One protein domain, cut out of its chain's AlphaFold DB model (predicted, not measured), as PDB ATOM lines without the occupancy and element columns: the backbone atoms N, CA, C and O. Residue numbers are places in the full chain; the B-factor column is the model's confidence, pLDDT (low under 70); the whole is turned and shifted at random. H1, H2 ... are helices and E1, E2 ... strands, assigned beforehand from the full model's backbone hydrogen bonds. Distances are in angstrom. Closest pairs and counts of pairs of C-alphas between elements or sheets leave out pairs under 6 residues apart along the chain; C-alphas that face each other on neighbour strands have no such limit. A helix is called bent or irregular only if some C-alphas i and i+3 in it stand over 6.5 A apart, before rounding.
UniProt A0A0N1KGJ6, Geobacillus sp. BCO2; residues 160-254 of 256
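What this domain is: This is residues 160 to 254 of the 256 residues of a protein of Geobacillus sp. BCO2 (UniProt A0A0N1KGJ6). Picture one curled sheet of five strands, like part of a barrel but open, with the short helix H2 packed on it near E2 and E1. The long hairpin loop between E4 and E5 reaches out at one end of the longest axis, and the irregular helix H1 lies off the sheet, on the far side of the long stretch 191 to 207. The printed part has 95 residues, with the order E1, E2, H1, E3, H2, E4, E5 along the chain; the sheet is mixed, in the order E2, E1, E4, E5, E3. The class is mixed, helices and strands, with under half of the residues in named elements. The whole is compact, with a radius of gyration of the C-alphas of 13.8 A and spans of 39 by 33 by 23 A.

Where its parts are: Find C-alpha 162 at (156.881, 249.117, 239.114); from there E1, residues 162 to 168, runs 19.5 A. E2, residues 173 to 178, comes back over 14.8 A. H1, residues 184 to 190, follows, and E3, residues 208 to 210, comes after the long stretch. Look for H2, residues 213 to 220, starting at C-alpha 213 (162.539, 259.288, 224.157). E4, residues 230 to 235, runs 16.0 A, and E5, residues 247 to 254, runs 21.0 A to C-alpha 254 at (156.546, 250.278, 219.224).

How they stand to each other: Start in the strongly twisted sheet, whose edge strands are E2 and E3. E1 and E2 form a hairpin, antiparallel, with N 164 and O 176 2.9 A apart. E1 and E4 are antiparallel, with N 167 and O 232 at 2.8 A. E4 and E5 form a second hairpin, with N 233 and O 249 at 2.8 A. E5 is staggered: it pairs with E4 over residues 247 to 252 and with E3 over 252 to 253. E5 and E3 are parallel at 69 degrees, with N 209 and O 252 at 2.9 A. H2 is on the sheet at a height of 8.1 A, only just over E1, on which 3 of its 8 C-alphas fall; on the local plane it runs along the strands, at 21 degrees to E1. Its closest C-alphas to E2 are those of Leu 219 and Lys 173, 6.5 A apart. H1 is not on the sheet and is apart from H2. In H2 every O i to N i+4 pair is within hydrogen-bond range; in H1 1 of 3 is, with 2 of 4 O i to N i+3 pairs. H1 is irregular: C-alphas 185 and 188 are 7.6 A apart.

The domain as a whole: The two C-alphas farthest apart, those of Ala 224 and Lys 241, are 41.0 A from each other. The printed part has no cut. The links H1 to E3, 17 residues, and E4 to E5, 11 residues, are long. The mean pLDDT of the printed part is 84.1; look for values under 70 at residue 188, residues 192 to 194 and residues 238 to 242.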
ATOM      1  N   ASN A 160     149.421 250.438 238.846       79.56
ATOM      2  CA  ASN A 160     150.467 249.894 239.711       79.56
ATOM      3  C   ASN A 160     151.834 250.160 239.065       79.56
ATOM      4  O   ASN A 160     152.244 249.382 238.203       79.56
ATOM      5  N   PRO A 161     152.534 251.251 239.416       83.56
ATOM      6  CA  PRO A 161     153.869 251.508 238.892       83.56
ATOM      7  C   PRO A 161     154.894 250.546 239.513       83.56
ATOM      8  O   PRO A 161     154.886 250.293 240.717       83.56
ATOM      9  N   PHE A 162     155.811 250.028 238.701       85.31
ATOM     10  CA  PHE A 162     156.881 249.117 239.114       85.31
ATOM     11  C   PHE A 162     158.208 249.473 238.439       85.31
ATOM     12  O   PHE A 162     158.242 250.129 237.401       85.31
ATOM     13  N   GLN A 163     159.334 249.061 239.024       88.25
ATOM     14  CA  GLN A 163     160.644 249.293 238.412       88.25
ATOM     15  C   GLN A 163     161.013 248.172 237.443       88.25
ATOM     16  O   GLN A 163     160.886 246.989 237.758       88.25
ATOM     17  N   ILE A 164     161.532 248.561 236.280       91.12
ATOM     18  CA  ILE A 164     162.005 247.645 235.244       91.12
ATOM     19  C   ILE A 164     163.433 247.972 234.831       91.12
ATOM     20  O   ILE A 164     163.835 249.134 234.755       91.12
ATOM     21  N   SER A 165     164.195 246.934 234.501       91.44
ATOM     22  CA  SER A 165     165.472 247.063 233.803       91.44
ATOM     23  C   SER A 165     165.332 246.560 232.371       91.44
ATOM     24  O   SER A 165     165.065 245.387 232.135       91.44
ATOM     25  N   ILE A 166     165.531 247.457 231.413       93.44
ATOM     26  CA  ILE A 166     165.464 247.202 229.976       93.44
ATOM     27  C   ILE A 166     166.877 246.907 229.480       93.44
ATOM     28  O   ILE A 166     167.795 247.695 229.718       93.44
ATOM     29  N   LYS A 167     167.056 245.790 228.775       93.62
ATOM     30  CA  LYS A 167     168.326 245.373 228.171       93.62
ATOM     31  C   LYS A 167     168.156 245.147 226.667       93.62
ATOM     32  O   LYS A 167     167.256 244.421 226.249       93.62
ATOM     33  N   THR A 168     169.035 245.727 225.854       93.06
ATOM     34  CA  THR A 168     169.081 245.468 224.405       93.06
ATOM     35  C   THR A 168     169.905 244.220 224.086       93.06
ATOM     36  O   THR A 168     170.705 243.752 224.904       93.06
ATOM     37  N   LYS A 169     169.760 243.698 222.860       88.38
ATOM     38  CA  LYS A 169     170.617 242.614 222.341       88.38
ATOM     39  C   LYS A 169     172.105 242.982 222.334       88.38
ATOM     40  O   LYS A 169     172.942 242.121 222.562       88.38
ATOM     41  N   GLU A 170     172.416 244.260 222.134       86.69
ATOM     42  CA  GLU A 170     173.782 244.807 222.123       86.69
ATOM     43  C   GLU A 170     174.382 244.960 223.532       86.69
ATOM     44  O   GLU A 170     175.545 245.319 223.681       86.69
ATOM     45  N   GLY A 171     173.604 244.681 224.584       88.31
ATOM     46  CA  GLY A 171     174.060 244.738 225.971       88.31
ATOM     47  C   GLY A 171     173.823 246.079 226.670       88.31
ATOM     48  O   GLY A 171     174.076 246.161 227.873       88.31
ATOM     49  N   ASN A 172     173.276 247.085 225.977       92.25
ATOM     50  CA  ASN A 172     172.903 248.368 226.583       92.25
ATOM     51  C   ASN A 172     171.776 248.159 227.598       92.25
ATOM     52  O   ASN A 172     170.853 247.376 227.361       92.25
ATOM     53  N   LYS A 173     171.847 248.861 228.733       92.88
ATOM     54  CA  LYS A 173     170.884 248.734 229.834       92.88
ATOM     55  C   LYS A 173     170.357 250.090 230.292       92.88
ATOM     56  O   LYS A 173     171.108 251.062 230.402       92.88
ATOM     57  N   ALA A 174     169.076 250.137 230.635       93.06
ATOM     58  CA  ALA A 174     168.446 251.284 231.271       93.06
ATOM     59  C   ALA A 174     167.410 250.823 232.296       93.06
ATOM     60  O   ALA A 174     166.663 249.887 232.042       93.06
ATOM     61  N   THR A 175     167.350 251.507 233.433       91.25
ATOM     62  CA  THR A 175     166.324 251.285 234.457       91.25
ATOM     63  C   THR A 175     165.319 252.427 234.400       91.25
ATOM     64  O   THR A 175     165.711 253.584 234.208       91.25
ATOM     65  N   SER A 176     164.035 252.105 234.525       89.94
ATOM     66  CA  SER A 176     162.940 253.076 234.543       89.94
ATOM     67  C   SER A 176     161.778 252.546 235.375       89.94
ATOM     68  O   SER A 176     161.646 251.337 235.557       89.94
ATOM     69  N   SER A 177     160.914 253.444 235.841       87.75
ATOM     70  CA  SER A 177     159.562 253.064 236.250       87.75
ATOM     71  C   SER A 177     158.750 252.708 235.004       87.75
ATOM     72  O   SER A 177     158.890 253.372 233.972       87.75
ATOM     73  N   ALA A 178     157.942 251.662 235.107       87.25
ATOM     74  CA  ALA A 178     156.939 251.256 234.141       87.25
ATOM     75  C   ALA A 178     155.586 251.138 234.834       87.25
ATOM     76  O   ALA A 178     155.501 250.927 236.042       87.25
ATOM     77  N   GLU A 179     154.535 251.268 234.049       84.38
ATOM     78  CA  GLU A 179     153.153 251.224 234.493       84.38
ATOM     79  C   GLU A 179     152.311 250.583 233.394       84.38
ATOM     80  O   GLU A 179     152.708 250.561 232.225       84.38
ATOM     81  N   SER A 180     151.150 250.050 233.769       79.69
ATOM     82  CA  SER A 180     150.159 249.648 232.775       79.69
ATOM     83  C   SER A 180     149.612 250.890 232.087       79.69
ATOM     84  O   SER A 180     149.276 251.874 232.750       79.69
ATOM     85  N   LEU A 181     149.480 250.828 230.764       76.25
ATOM     86  CA  LEU A 181     148.850 251.901 230.015       76.25
ATOM     87  C   LEU A 181     147.359 251.972 230.334       76.25
ATOM     88  O   LEU A 181     146.683 250.949 230.475       76.25
ATOM     89  N   ALA A 182     146.840 253.194 230.416       75.06
ATOM     90  CA  ALA A 182     145.412 253.420 230.476       75.06
ATOM     91  C   ALA A 182     144.743 252.903 229.188       75.06
ATOM     92  O   ALA A 182     145.354 252.961 228.114       75.06
ATOM     93  N   PRO A 183     143.477 252.450 229.253       76.75
ATOM     94  CA  PRO A 183     142.758 251.977 228.077       76.75
ATOM     95  C   PRO A 183     142.832 252.984 226.926       76.75
ATOM     96  O   PRO A 183     142.616 254.181 227.126       76.75
ATOM     97  N   ARG A 184     143.067 252.502 225.697       76.94
ATOM     98  CA  ARG A 184     143.267 253.351 224.505       76.94
ATOM     99  C   ARG A 184     142.176 254.415 224.313       76.94
ATOM    100  O   ARG A 184     142.481 255.523 223.888       76.94
ATOM    101  N   LYS A 185     140.924 254.102 224.672       77.50
ATOM    102  CA  LYS A 185     139.775 255.031 224.641       77.50
ATOM    103  C   LYS A 185     139.951 256.289 225.510       77.50
ATOM    104  O   LYS A 185     139.307 257.295 225.236       77.50
ATOM    105  N   TYR A 186     140.816 256.244 226.524       75.25
ATOM    106  CA  TYR A 186     141.099 257.354 227.439       75.25
ATOM    107  C   TYR A 186     142.538 257.851 227.375       75.25
ATOM    108  O   TYR A 186     142.853 258.833 228.040       75.25
ATOM    109  N   ALA A 187     143.401 257.230 226.567       72.62
ATOM    110  CA  ALA A 187     144.807 257.607 226.470       72.62
ATOM    111  C   ALA A 187     144.995 259.100 226.138       72.62
ATOM    112  O   ALA A 187     145.806 259.766 226.767       72.62
ATOM    113  N   GLU A 188     144.195 259.665 225.226       69.69
ATOM    114  CA  GLU A 188     144.268 261.097 224.882       69.69
ATOM    115  C   GLU A 188     143.801 262.031 226.010       69.69
ATOM    116  O   GLU A 188     144.223 263.184 226.070       69.69
ATOM    117  N   ILE A 189     142.923 261.545 226.893       70.38
ATOM    118  CA  ILE A 189     142.378 262.311 228.022       70.38
ATOM    119  C   ILE A 189     143.339 262.248 229.215       70.38
ATOM    120  O   ILE A 189     143.559 263.263 229.869       70.38
ATOM    121  N   ILE A 190     143.914 261.072 229.479       71.69
ATOM    122  CA  ILE A 190     144.770 260.791 230.642       71.69
ATOM    123  C   ILE A 190     146.215 261.222 230.403       71.69
ATOM    124  O   ILE A 190     146.875 261.670 231.334       71.69
ATOM    125  N   TYR A 191     146.705 261.095 229.171       73.12
ATOM    126  CA  TYR A 191     148.093 261.393 228.830       73.12
ATOM    127  C   TYR A 191     148.259 262.607 227.899       73.12
ATOM    128  O   TYR A 191     149.372 262.964 227.511       73.12
ATOM    129  N   GLY A 192     147.152 263.233 227.492       67.62
ATOM    130  CA  GLY A 192     147.148 264.369 226.576       67.62
ATOM    131  C   GLY A 192     147.417 264.006 225.106       67.62
ATOM    132  O   GLY A 192     147.698 262.868 224.732       67.62
ATOM    133  N   LYS A 193     147.348 265.017 224.226       59.25
ATOM    134  CA  LYS A 193     147.410 264.860 222.753       59.25
ATOM    135  C   LYS A 193     148.762 264.384 222.188       59.25
ATOM    136  O   LYS A 193     148.872 264.231 220.975       59.25
ATOM    137  N   LYS A 194     149.807 264.222 223.009       67.94
ATOM    138  CA  LYS A 194     151.189 263.954 222.553       67.94
ATOM    139  C   LYS A 194     151.925 262.884 223.371       67.94
ATOM    140  O   LYS A 194     153.145 262.934 223.464       67.94
ATOM    141  N   TYR A 195     151.208 261.931 223.962       74.12
ATOM    142  CA  TYR A 195     151.838 260.894 224.788       74.12
ATOM    143  C   TYR A 195     152.798 259.978 224.019       74.12
ATOM    144  O   TYR A 195     153.849 259.617 224.535       74.12
ATOM    145  N   ILE A 196     152.455 259.628 222.777       80.69
ATOM    146  CA  ILE A 196     153.346 258.911 221.859       80.69
ATOM    147  C   ILE A 196     153.741 259.906 220.779       80.69
ATOM    148  O   ILE A 196     152.894 260.333 219.991       80.69
ATOM    149  N   VAL A 197     155.011 260.304 220.770       82.31
ATOM    150  CA  VAL A 197     155.539 261.286 219.820       82.31
ATOM    151  C   VAL A 197     155.733 260.624 218.462       82.31
ATOM    152  O   VAL A 197     155.358 261.193 217.438       82.31
ATOM    153  N   THR A 198     156.285 259.407 218.455       83.19
ATOM    154  CA  THR A 198     156.501 258.613 217.238       83.19
ATOM    155  C   THR A 198     156.187 257.143 217.495       83.19
ATOM    156  O   THR A 198     156.580 256.588 218.516       83.19
ATOM    157  N   GLY A 199     155.520 256.487 216.543       85.88
ATOM    158  CA  GLY A 199     155.193 255.062 216.621       85.88
ATOM    159  C   GLY A 199     153.702 254.808 216.819       85.88
ATOM    160  O   GLY A 199     152.868 255.507 216.243       85.88
ATOM    161  N   LYS A 200     153.357 253.758 217.567       87.69
ATOM    162  CA  LYS A 200     151.971 253.318 217.780       87.69
ATOM    163  C   LYS A 200     151.707 253.004 219.249       87.69
ATOM    164  O   LYS A 200     152.619 252.639 219.982       87.69
ATOM    165  N   PHE A 201     150.439 253.117 219.646       85.19
ATOM    166  CA  PHE A 201     149.976 252.642 220.947       85.19
ATOM    167  C   PHE A 201     150.118 251.110 221.018       85.19
ATOM    168  O   PHE A 201     149.676 250.459 220.065       85.19
ATOM    169  N   PRO A 202     150.726 250.547 222.081       86.38
ATOM    170  CA  PRO A 202     150.893 249.105 222.245       86.38
ATOM    171  C   PRO A 202     149.576 248.345 222.157       86.38
ATOM    172  O   PRO A 202     148.534 248.832 222.600       86.38
ATOM    173  N   ASN A 203     149.621 247.157 221.565       82.94
ATOM    174  CA  ASN A 203     148.475 246.263 221.495       82.94
ATOM    175  C   ASN A 203     148.433 245.322 222.709       82.94
ATOM    176  O   ASN A 203     149.405 244.623 222.962       82.94
ATOM    177  N   ASP A 204     147.279 245.221 223.371       72.44
ATOM    178  CA  ASP A 204     147.056 244.354 224.542       72.44
ATOM    179  C   ASP A 204     147.314 242.853 224.277       72.44
ATOM    180  O   ASP A 204     147.508 242.079 225.209       72.44
ATOM    181  N   GLN A 205     147.308 242.417 223.011       73.00
ATOM    182  CA  GLN A 205     147.522 241.017 222.610       73.00
ATOM    183  C   GLN A 205     148.964 240.702 222.183       73.00
ATOM    184  O   GLN A 205     149.246 239.586 221.742       73.00
ATOM    185  N   ARG A 206     149.870 241.682 222.231       76.00
ATOM    186  CA  ARG A 206     151.274 241.518 221.839       76.00
ATOM    187  C   ARG A 206     152.175 242.059 222.938       76.00
ATOM    188  O   ARG A 206     151.842 243.051 223.573       76.00
ATOM    189  N   ASP A 207     153.346 241.451 223.108       87.19
ATOM    190  CA  ASP A 207     154.374 241.957 224.021       87.19
ATOM    191  C   ASP A 207     155.021 243.224 223.430       87.19
ATOM    192  O   ASP A 207     156.127 243.209 222.884       87.19
ATOM    193  N   GLU A 208     154.284 244.331 223.466       91.25
ATOM    194  CA  GLU A 208     154.650 245.628 222.907       91.25
ATOM    195  C   GLU A 208     154.777 246.669 224.023       91.25
ATOM    196  O   GLU A 208     153.995 246.695 224.970       91.25
ATOM    197  N   ILE A 209     155.768 247.554 223.909       90.88
ATOM    198  CA  ILE A 209     155.999 248.626 224.881       90.88
ATOM    199  C   ILE A 209     156.253 249.964 224.197       90.88
ATOM    200  O   ILE A 209     156.803 250.035 223.095       90.88
ATOM    201  N   VAL A 210     155.919 251.037 224.905       91.25
ATOM    202  CA  VAL A 210     156.383 252.392 224.606       91.25
ATOM    203  C   VAL A 210     157.405 252.778 225.663       91.25
ATOM    204  O   VAL A 210     157.227 252.489 226.846       91.25
ATOM    205  N   ILE A 211     158.499 253.396 225.233       92.12
ATOM    206  CA  ILE A 211     159.569 253.842 226.128       92.12
ATOM    207  C   ILE A 211     159.782 255.343 225.953       92.12
ATOM    208  O   ILE A 211     159.734 255.809 224.828       92.12
ATOM    209  N   PRO A 212     160.095 256.116 227.004       91.50
ATOM    210  CA  PRO A 212     160.366 257.539 226.832       91.50
ATOM    211  C   PRO A 212     161.527 257.790 225.862       91.50
ATOM    212  O   PRO A 212     162.526 257.066 225.905       91.50
ATOM    213  N   GLU A 213     161.472 258.879 225.092       91.38
ATOM    214  CA  GLU A 213     162.539 259.288 224.157       91.38
ATOM    215  C   GLU A 213     163.947 259.230 224.780       91.38
ATOM    216  O   GLU A 213     164.907 258.755 224.172       91.38
ATOM    217  N   ARG A 214     164.082 259.660 226.041       92.25
ATOM    218  CA  ARG A 214     165.345 259.615 226.796       92.25
ATOM    219  C   ARG A 214     165.886 258.190 226.957       92.25
ATOM    220  O   ARG A 214     167.097 257.982 226.899       92.25
ATOM    221  N   ILE A 215     165.007 257.221 227.204       92.81
ATOM    222  CA  ILE A 215     165.368 255.806 227.332       92.81
ATOM    223  C   ILE A 215     165.706 255.236 225.956       92.81
ATOM    224  O   ILE A 215     166.727 254.563 225.830       92.81
ATOM    225  N   ALA A 216     164.925 255.576 224.927       92.56
ATOM    226  CA  ALA A 216     165.202 255.189 223.548       92.56
ATOM    227  C   ALA A 216     166.609 255.641 223.109       92.56
ATOM    228  O   ALA A 216     167.435 254.804 222.746       92.56
ATOM    229  N   LYS A 217     166.949 256.926 223.291       92.88
ATOM    230  CA  LYS A 217     168.291 257.470 223.002       92.88
ATOM    231  C   LYS A 217     169.394 256.813 223.829       92.88
ATOM    232  O   LYS A 217     170.474 256.544 223.316       92.88
ATOM    233  N   LYS A 218     169.144 256.513 225.108       93.25
ATOM    234  CA  LYS A 218     170.133 255.830 225.958       93.25
ATOM    235  C   LYS A 218     170.421 254.400 225.486       93.25
ATOM    236  O   LYS A 218     171.549 253.935 225.626       93.25
ATOM    237  N   LEU A 219     169.412 253.695 224.978       92.44
ATOM    238  CA  LEU A 219     169.524 252.293 224.577       92.44
ATOM    239  C   LEU A 219     170.007 252.110 223.132       92.44
ATOM    240  O   LEU A 219     170.725 251.144 222.873       92.44
ATOM    241  N   PHE A 220     169.637 253.020 222.228       92.06
ATOM    242  CA  PHE A 220     169.832 252.884 220.778       92.06
ATOM    243  C   PHE A 220     170.569 254.069 220.127       92.06
ATOM    244  O   PHE A 220     170.709 254.092 218.914       92.06
ATOM    245  N   LYS A 221     171.079 255.038 220.908       87.94
ATOM    246  CA  LYS A 221     171.702 256.314 220.469       87.94
ATOM    247  C   LYS A 221     170.730 257.288 219.796       87.94
ATOM    248  O   LYS A 221     170.731 258.465 220.153       87.94
ATOM    249  N   ASP A 222     169.876 256.797 218.908       89.69
ATOM    250  CA  ASP A 222     168.761 257.524 218.305       89.69
ATOM    251  C   ASP A 222     167.425 256.936 218.792       89.69
ATOM    252  O   ASP A 222     167.272 255.722 218.937       89.69
ATOM    253  N   SER A 223     166.446 257.795 219.073       88.75
ATOM    254  CA  SER A 223     165.103 257.357 219.446       88.75
ATOM    255  C   SER A 223     164.359 256.720 218.270       88.75
ATOM    256  O   SER A 223     163.616 255.761 218.479       88.75
ATOM    257  N   ALA A 224     164.589 257.172 217.033       89.25
ATOM    258  CA  ALA A 224     163.945 256.602 215.848       89.25
ATOM    259  C   ALA A 224     164.324 255.126 215.623       89.25
ATOM    260  O   ALA A 224     163.479 254.318 215.240       89.25
ATOM    261  N   GLU A 225     165.569 254.757 215.934       89.81
ATOM    262  CA  GLU A 225     166.080 253.390 215.790       89.81
ATOM    263  C   GLU A 225     165.499 252.401 216.806       89.81
ATOM    264  O   GLU A 225     165.620 251.188 216.615       89.81
ATOM    265  N   ALA A 226     164.872 252.894 217.878       89.81
ATOM    266  CA  ALA A 226     164.276 252.047 218.900       89.81
ATOM    267  C   ALA A 226     163.032 251.303 218.389       89.81
ATOM    268  O   ALA A 226     162.748 250.200 218.851       89.81
ATOM    269  N   ILE A 227     162.295 251.874 217.430       92.19
ATOM    270  CA  ILE A 227     161.025 251.312 216.953       92.19
ATOM    271  C   ILE A 227     161.274 249.995 216.201       92.19
ATOM    272  O   ILE A 227     162.088 249.912 215.285       92.19
ATOM    273  N   GLY A 228     160.550 248.946 216.591       90.69
ATOM    274  CA  GLY A 228     160.673 247.592 216.050       90.69
ATOM    275  C   GLY A 228     161.823 246.775 216.643       90.69
ATOM    276  O   GLY A 228     162.040 245.639 216.221       90.69
ATOM    277  N   LYS A 229     162.578 247.310 217.612       92.94
ATOM    278  CA  LYS A 229     163.648 246.564 218.287       92.94
ATOM    279  C   LYS A 229     163.094 245.745 219.447       92.94
ATOM    280  O   LYS A 229     162.276 246.217 220.235       92.94
ATOM    281  N   ASN A 230     163.631 244.535 219.591       93.00
ATOM    282  CA  ASN A 230     163.315 243.658 220.713       93.00
ATOM    283  C   ASN A 230     164.238 243.952 221.893       93.00
ATOM    284  O   ASN A 230     165.465 244.000 221.741       93.00
ATOM    285  N   VAL A 231     163.642 244.076 223.072       93.44
ATOM    286  CA  VAL A 231     164.331 244.283 224.345       93.44
ATOM    287  C   VAL A 231     163.918 243.221 225.356       93.44
ATOM    288  O   VAL A 231     162.825 242.662 225.292       93.44
ATOM    289  N   SER A 232     164.814 242.934 226.292       92.81
ATOM    290  CA  SER A 232     164.518 242.124 227.469       92.81
ATOM    291  C   SER A 232     164.186 243.033 228.641       92.81
ATOM    292  O   SER A 232     164.975 243.912 228.989       92.81
ATOM    293  N   LEU A 233     163.034 242.800 229.248       90.81
ATOM    294  CA  LEU A 233     162.555 243.454 230.450       90.81
ATOM    295  C   LEU A 233     162.817 242.532 231.631       90.81
ATOM    296  O   LEU A 233     162.358 241.394 231.649       90.81
ATOM    297  N   VAL A 234     163.561 243.034 232.607       89.56
ATOM    298  CA  VAL A 234     163.811 242.354 233.875       89.56
ATOM    299  C   VAL A 234     163.030 243.095 234.946       89.56
ATOM    300  O   VAL A 234     163.284 244.279 235.187       89.56
ATOM    301  N   VAL A 235     162.080 242.405 235.566       87.12
ATOM    302  CA  VAL A 235     161.194 242.961 236.589       87.12
ATOM    303  C   VAL A 235     161.404 242.205 237.889       87.12
ATOM    304  O   VAL A 235     161.336 240.978 237.914       87.12
ATOM    305  N   GLN A 236     161.639 242.937 238.973       80.56
ATOM    306  CA  GLN A 236     161.660 242.383 240.321       80.56
ATOM    307  C   GLN A 236     160.628 243.138 241.150       80.56
ATOM    308  O   GLN A 236     160.827 244.303 241.493       80.56
ATOM    309  N   LEU A 237     159.500 242.485 241.421       74.12
ATOM    310  CA  LEU A 237     158.447 243.069 242.243       74.12
ATOM    311  C   LEU A 237     158.783 242.836 243.720       74.12
ATOM    312  O   LEU A 237     159.152 241.733 244.123       74.12
ATOM    313  N   MET A 238     158.646 243.882 244.527       66.56
ATOM    314  CA  MET A 238     158.804 243.823 245.978       66.56
ATOM    315  C   MET A 238     157.530 244.327 246.647       66.56
ATOM    316  O   MET A 238     157.025 245.392 246.304       66.56
ATOM    317  N   SER A 239     157.038 243.558 247.612       65.19
ATOM    318  CA  SER A 239     156.049 243.977 248.601       65.19
ATOM    319  C   SER A 239     156.758 244.258 249.929       65.19
ATOM    320  O   SER A 239     157.878 243.802 250.153       65.19
ATOM    321  N   LEU A 240     156.089 244.958 250.850       61.47
ATOM    322  CA  LEU A 240     156.574 245.171 252.221       61.47
ATOM    323  C   LEU A 240     156.845 243.859 252.980       61.47
ATOM    324  O   LEU A 240     157.565 243.874 253.975       61.47
ATOM    325  N   LYS A 241     156.258 242.739 252.537       63.66
ATOM    326  CA  LYS A 241     156.389 241.428 253.191       63.66
ATOM    327  C   LYS A 241     157.167 240.386 252.386       63.66
ATOM    328  O   LYS A 241     157.705 239.468 252.993       63.66
ATOM    329  N   GLU A 242     157.232 240.501 251.059       68.25
ATOM    330  CA  GLU A 242     157.748 239.435 250.189       68.25
ATOM    331  C   GLU A 242     158.476 239.990 248.957       68.25
ATOM    332  O   GLU A 242     158.079 241.006 248.379       68.25
ATOM    333  N   ILE A 243     159.534 239.291 248.539       71.31
ATOM    334  CA  ILE A 243     160.226 239.521 247.267       71.31
ATOM    335  C   ILE A 243     159.687 238.494 246.274       71.31
ATOM    336  O   ILE A 243     159.880 237.292 246.457       71.31
ATOM    337  N   TYR A 244     159.028 238.962 245.217       74.81
ATOM    338  CA  TYR A 244     158.533 238.085 244.163       74.81
ATOM    339  C   TYR A 244     159.679 237.636 243.244       74.81
ATOM    340  O   TYR A 244     160.675 238.359 243.094       74.81
ATOM    341  N   PRO A 245     159.567 236.454 242.609       77.75
ATOM    342  CA  PRO A 245     160.579 235.973 241.679       77.75
ATOM    343  C   PRO A 245     160.782 236.956 240.522       77.75
ATOM    344  O   PRO A 245     159.834 237.556 240.014       77.75
ATOM    345  N   THR A 246     162.036 237.102 240.093       82.88
ATOM    346  CA  THR A 246     162.389 237.949 238.953       82.88
ATOM    347  C   THR A 246     161.741 237.417 237.681       82.88
ATOM    348  O   THR A 246     161.989 236.280 237.277       82.88
ATOM    349  N   VAL A 247     160.959 238.263 237.016       85.38
ATOM    350  CA  VAL A 247     160.317 237.944 235.742       85.38
ATOM    351  C   VAL A 247     161.153 238.530 234.609       85.38
ATOM    352  O   VAL A 247     161.524 239.706 234.640       85.38
ATOM    353  N   ASN A 248     161.455 237.706 233.605       87.38
ATOM    354  CA  ASN A 248     162.114 238.132 232.374       87.38
ATOM    355  C   ASN A 248     161.116 238.045 231.220       87.38
ATOM    356  O   ASN A 248     160.651 236.955 230.896       87.38
ATOM    357  N   VAL A 249     160.811 239.180 230.599       88.81
ATOM    358  CA  VAL A 249     159.869 239.277 229.475       88.81
ATOM    359  C   VAL A 249     160.597 239.838 228.262       88.81
ATOM    360  O   VAL A 249     161.459 240.707 228.392       88.81
ATOM    361  N   HIS A 250     160.275 239.350 227.069       91.12
ATOM    362  CA  HIS A 250     160.760 239.935 225.823       91.12
ATOM    363  C   HIS A 250     159.657 240.791 225.220       91.12
ATOM    364  O   HIS A 250     158.550 240.304 225.053       91.12
ATOM    365  N   ALA A 251     159.967 242.039 224.882       91.81
ATOM    366  CA  ALA A 251     158.997 242.952 224.294       91.81
ATOM    367  C   ALA A 251     159.578 243.701 223.094       91.81
ATOM    368  O   ALA A 251     160.793 243.893 222.985       91.81
ATOM    369  N   THR A 252     158.694 244.144 222.205       93.31
ATOM    370  CA  THR A 252     159.026 244.974 221.046       93.31
ATOM    371  C   THR A 252     158.714 246.430 221.359       93.31
ATOM    372  O   THR A 252     157.605 246.762 221.776       93.31
ATOM    373  N   VAL A 253     159.676 247.322 221.140       92.62
ATOM    374  CA  VAL A 253     159.440 248.763 221.275       92.62
ATOM    375  C   VAL A 253     158.634 249.246 220.069       92.62
ATOM    376  O   VAL A 253     159.080 249.106 218.933       92.62
ATOM    377  N   VAL A 254     157.454 249.822 220.297       92.38
ATOM    378  CA  VAL A 254     156.546 250.278 219.224       92.38
ATOM    379  C   VAL A 254     156.391 251.792 219.140       92.38
ATOM    380  O   VAL A 254     155.834 252.292 218.162       92.38
TER     381      VAL A 254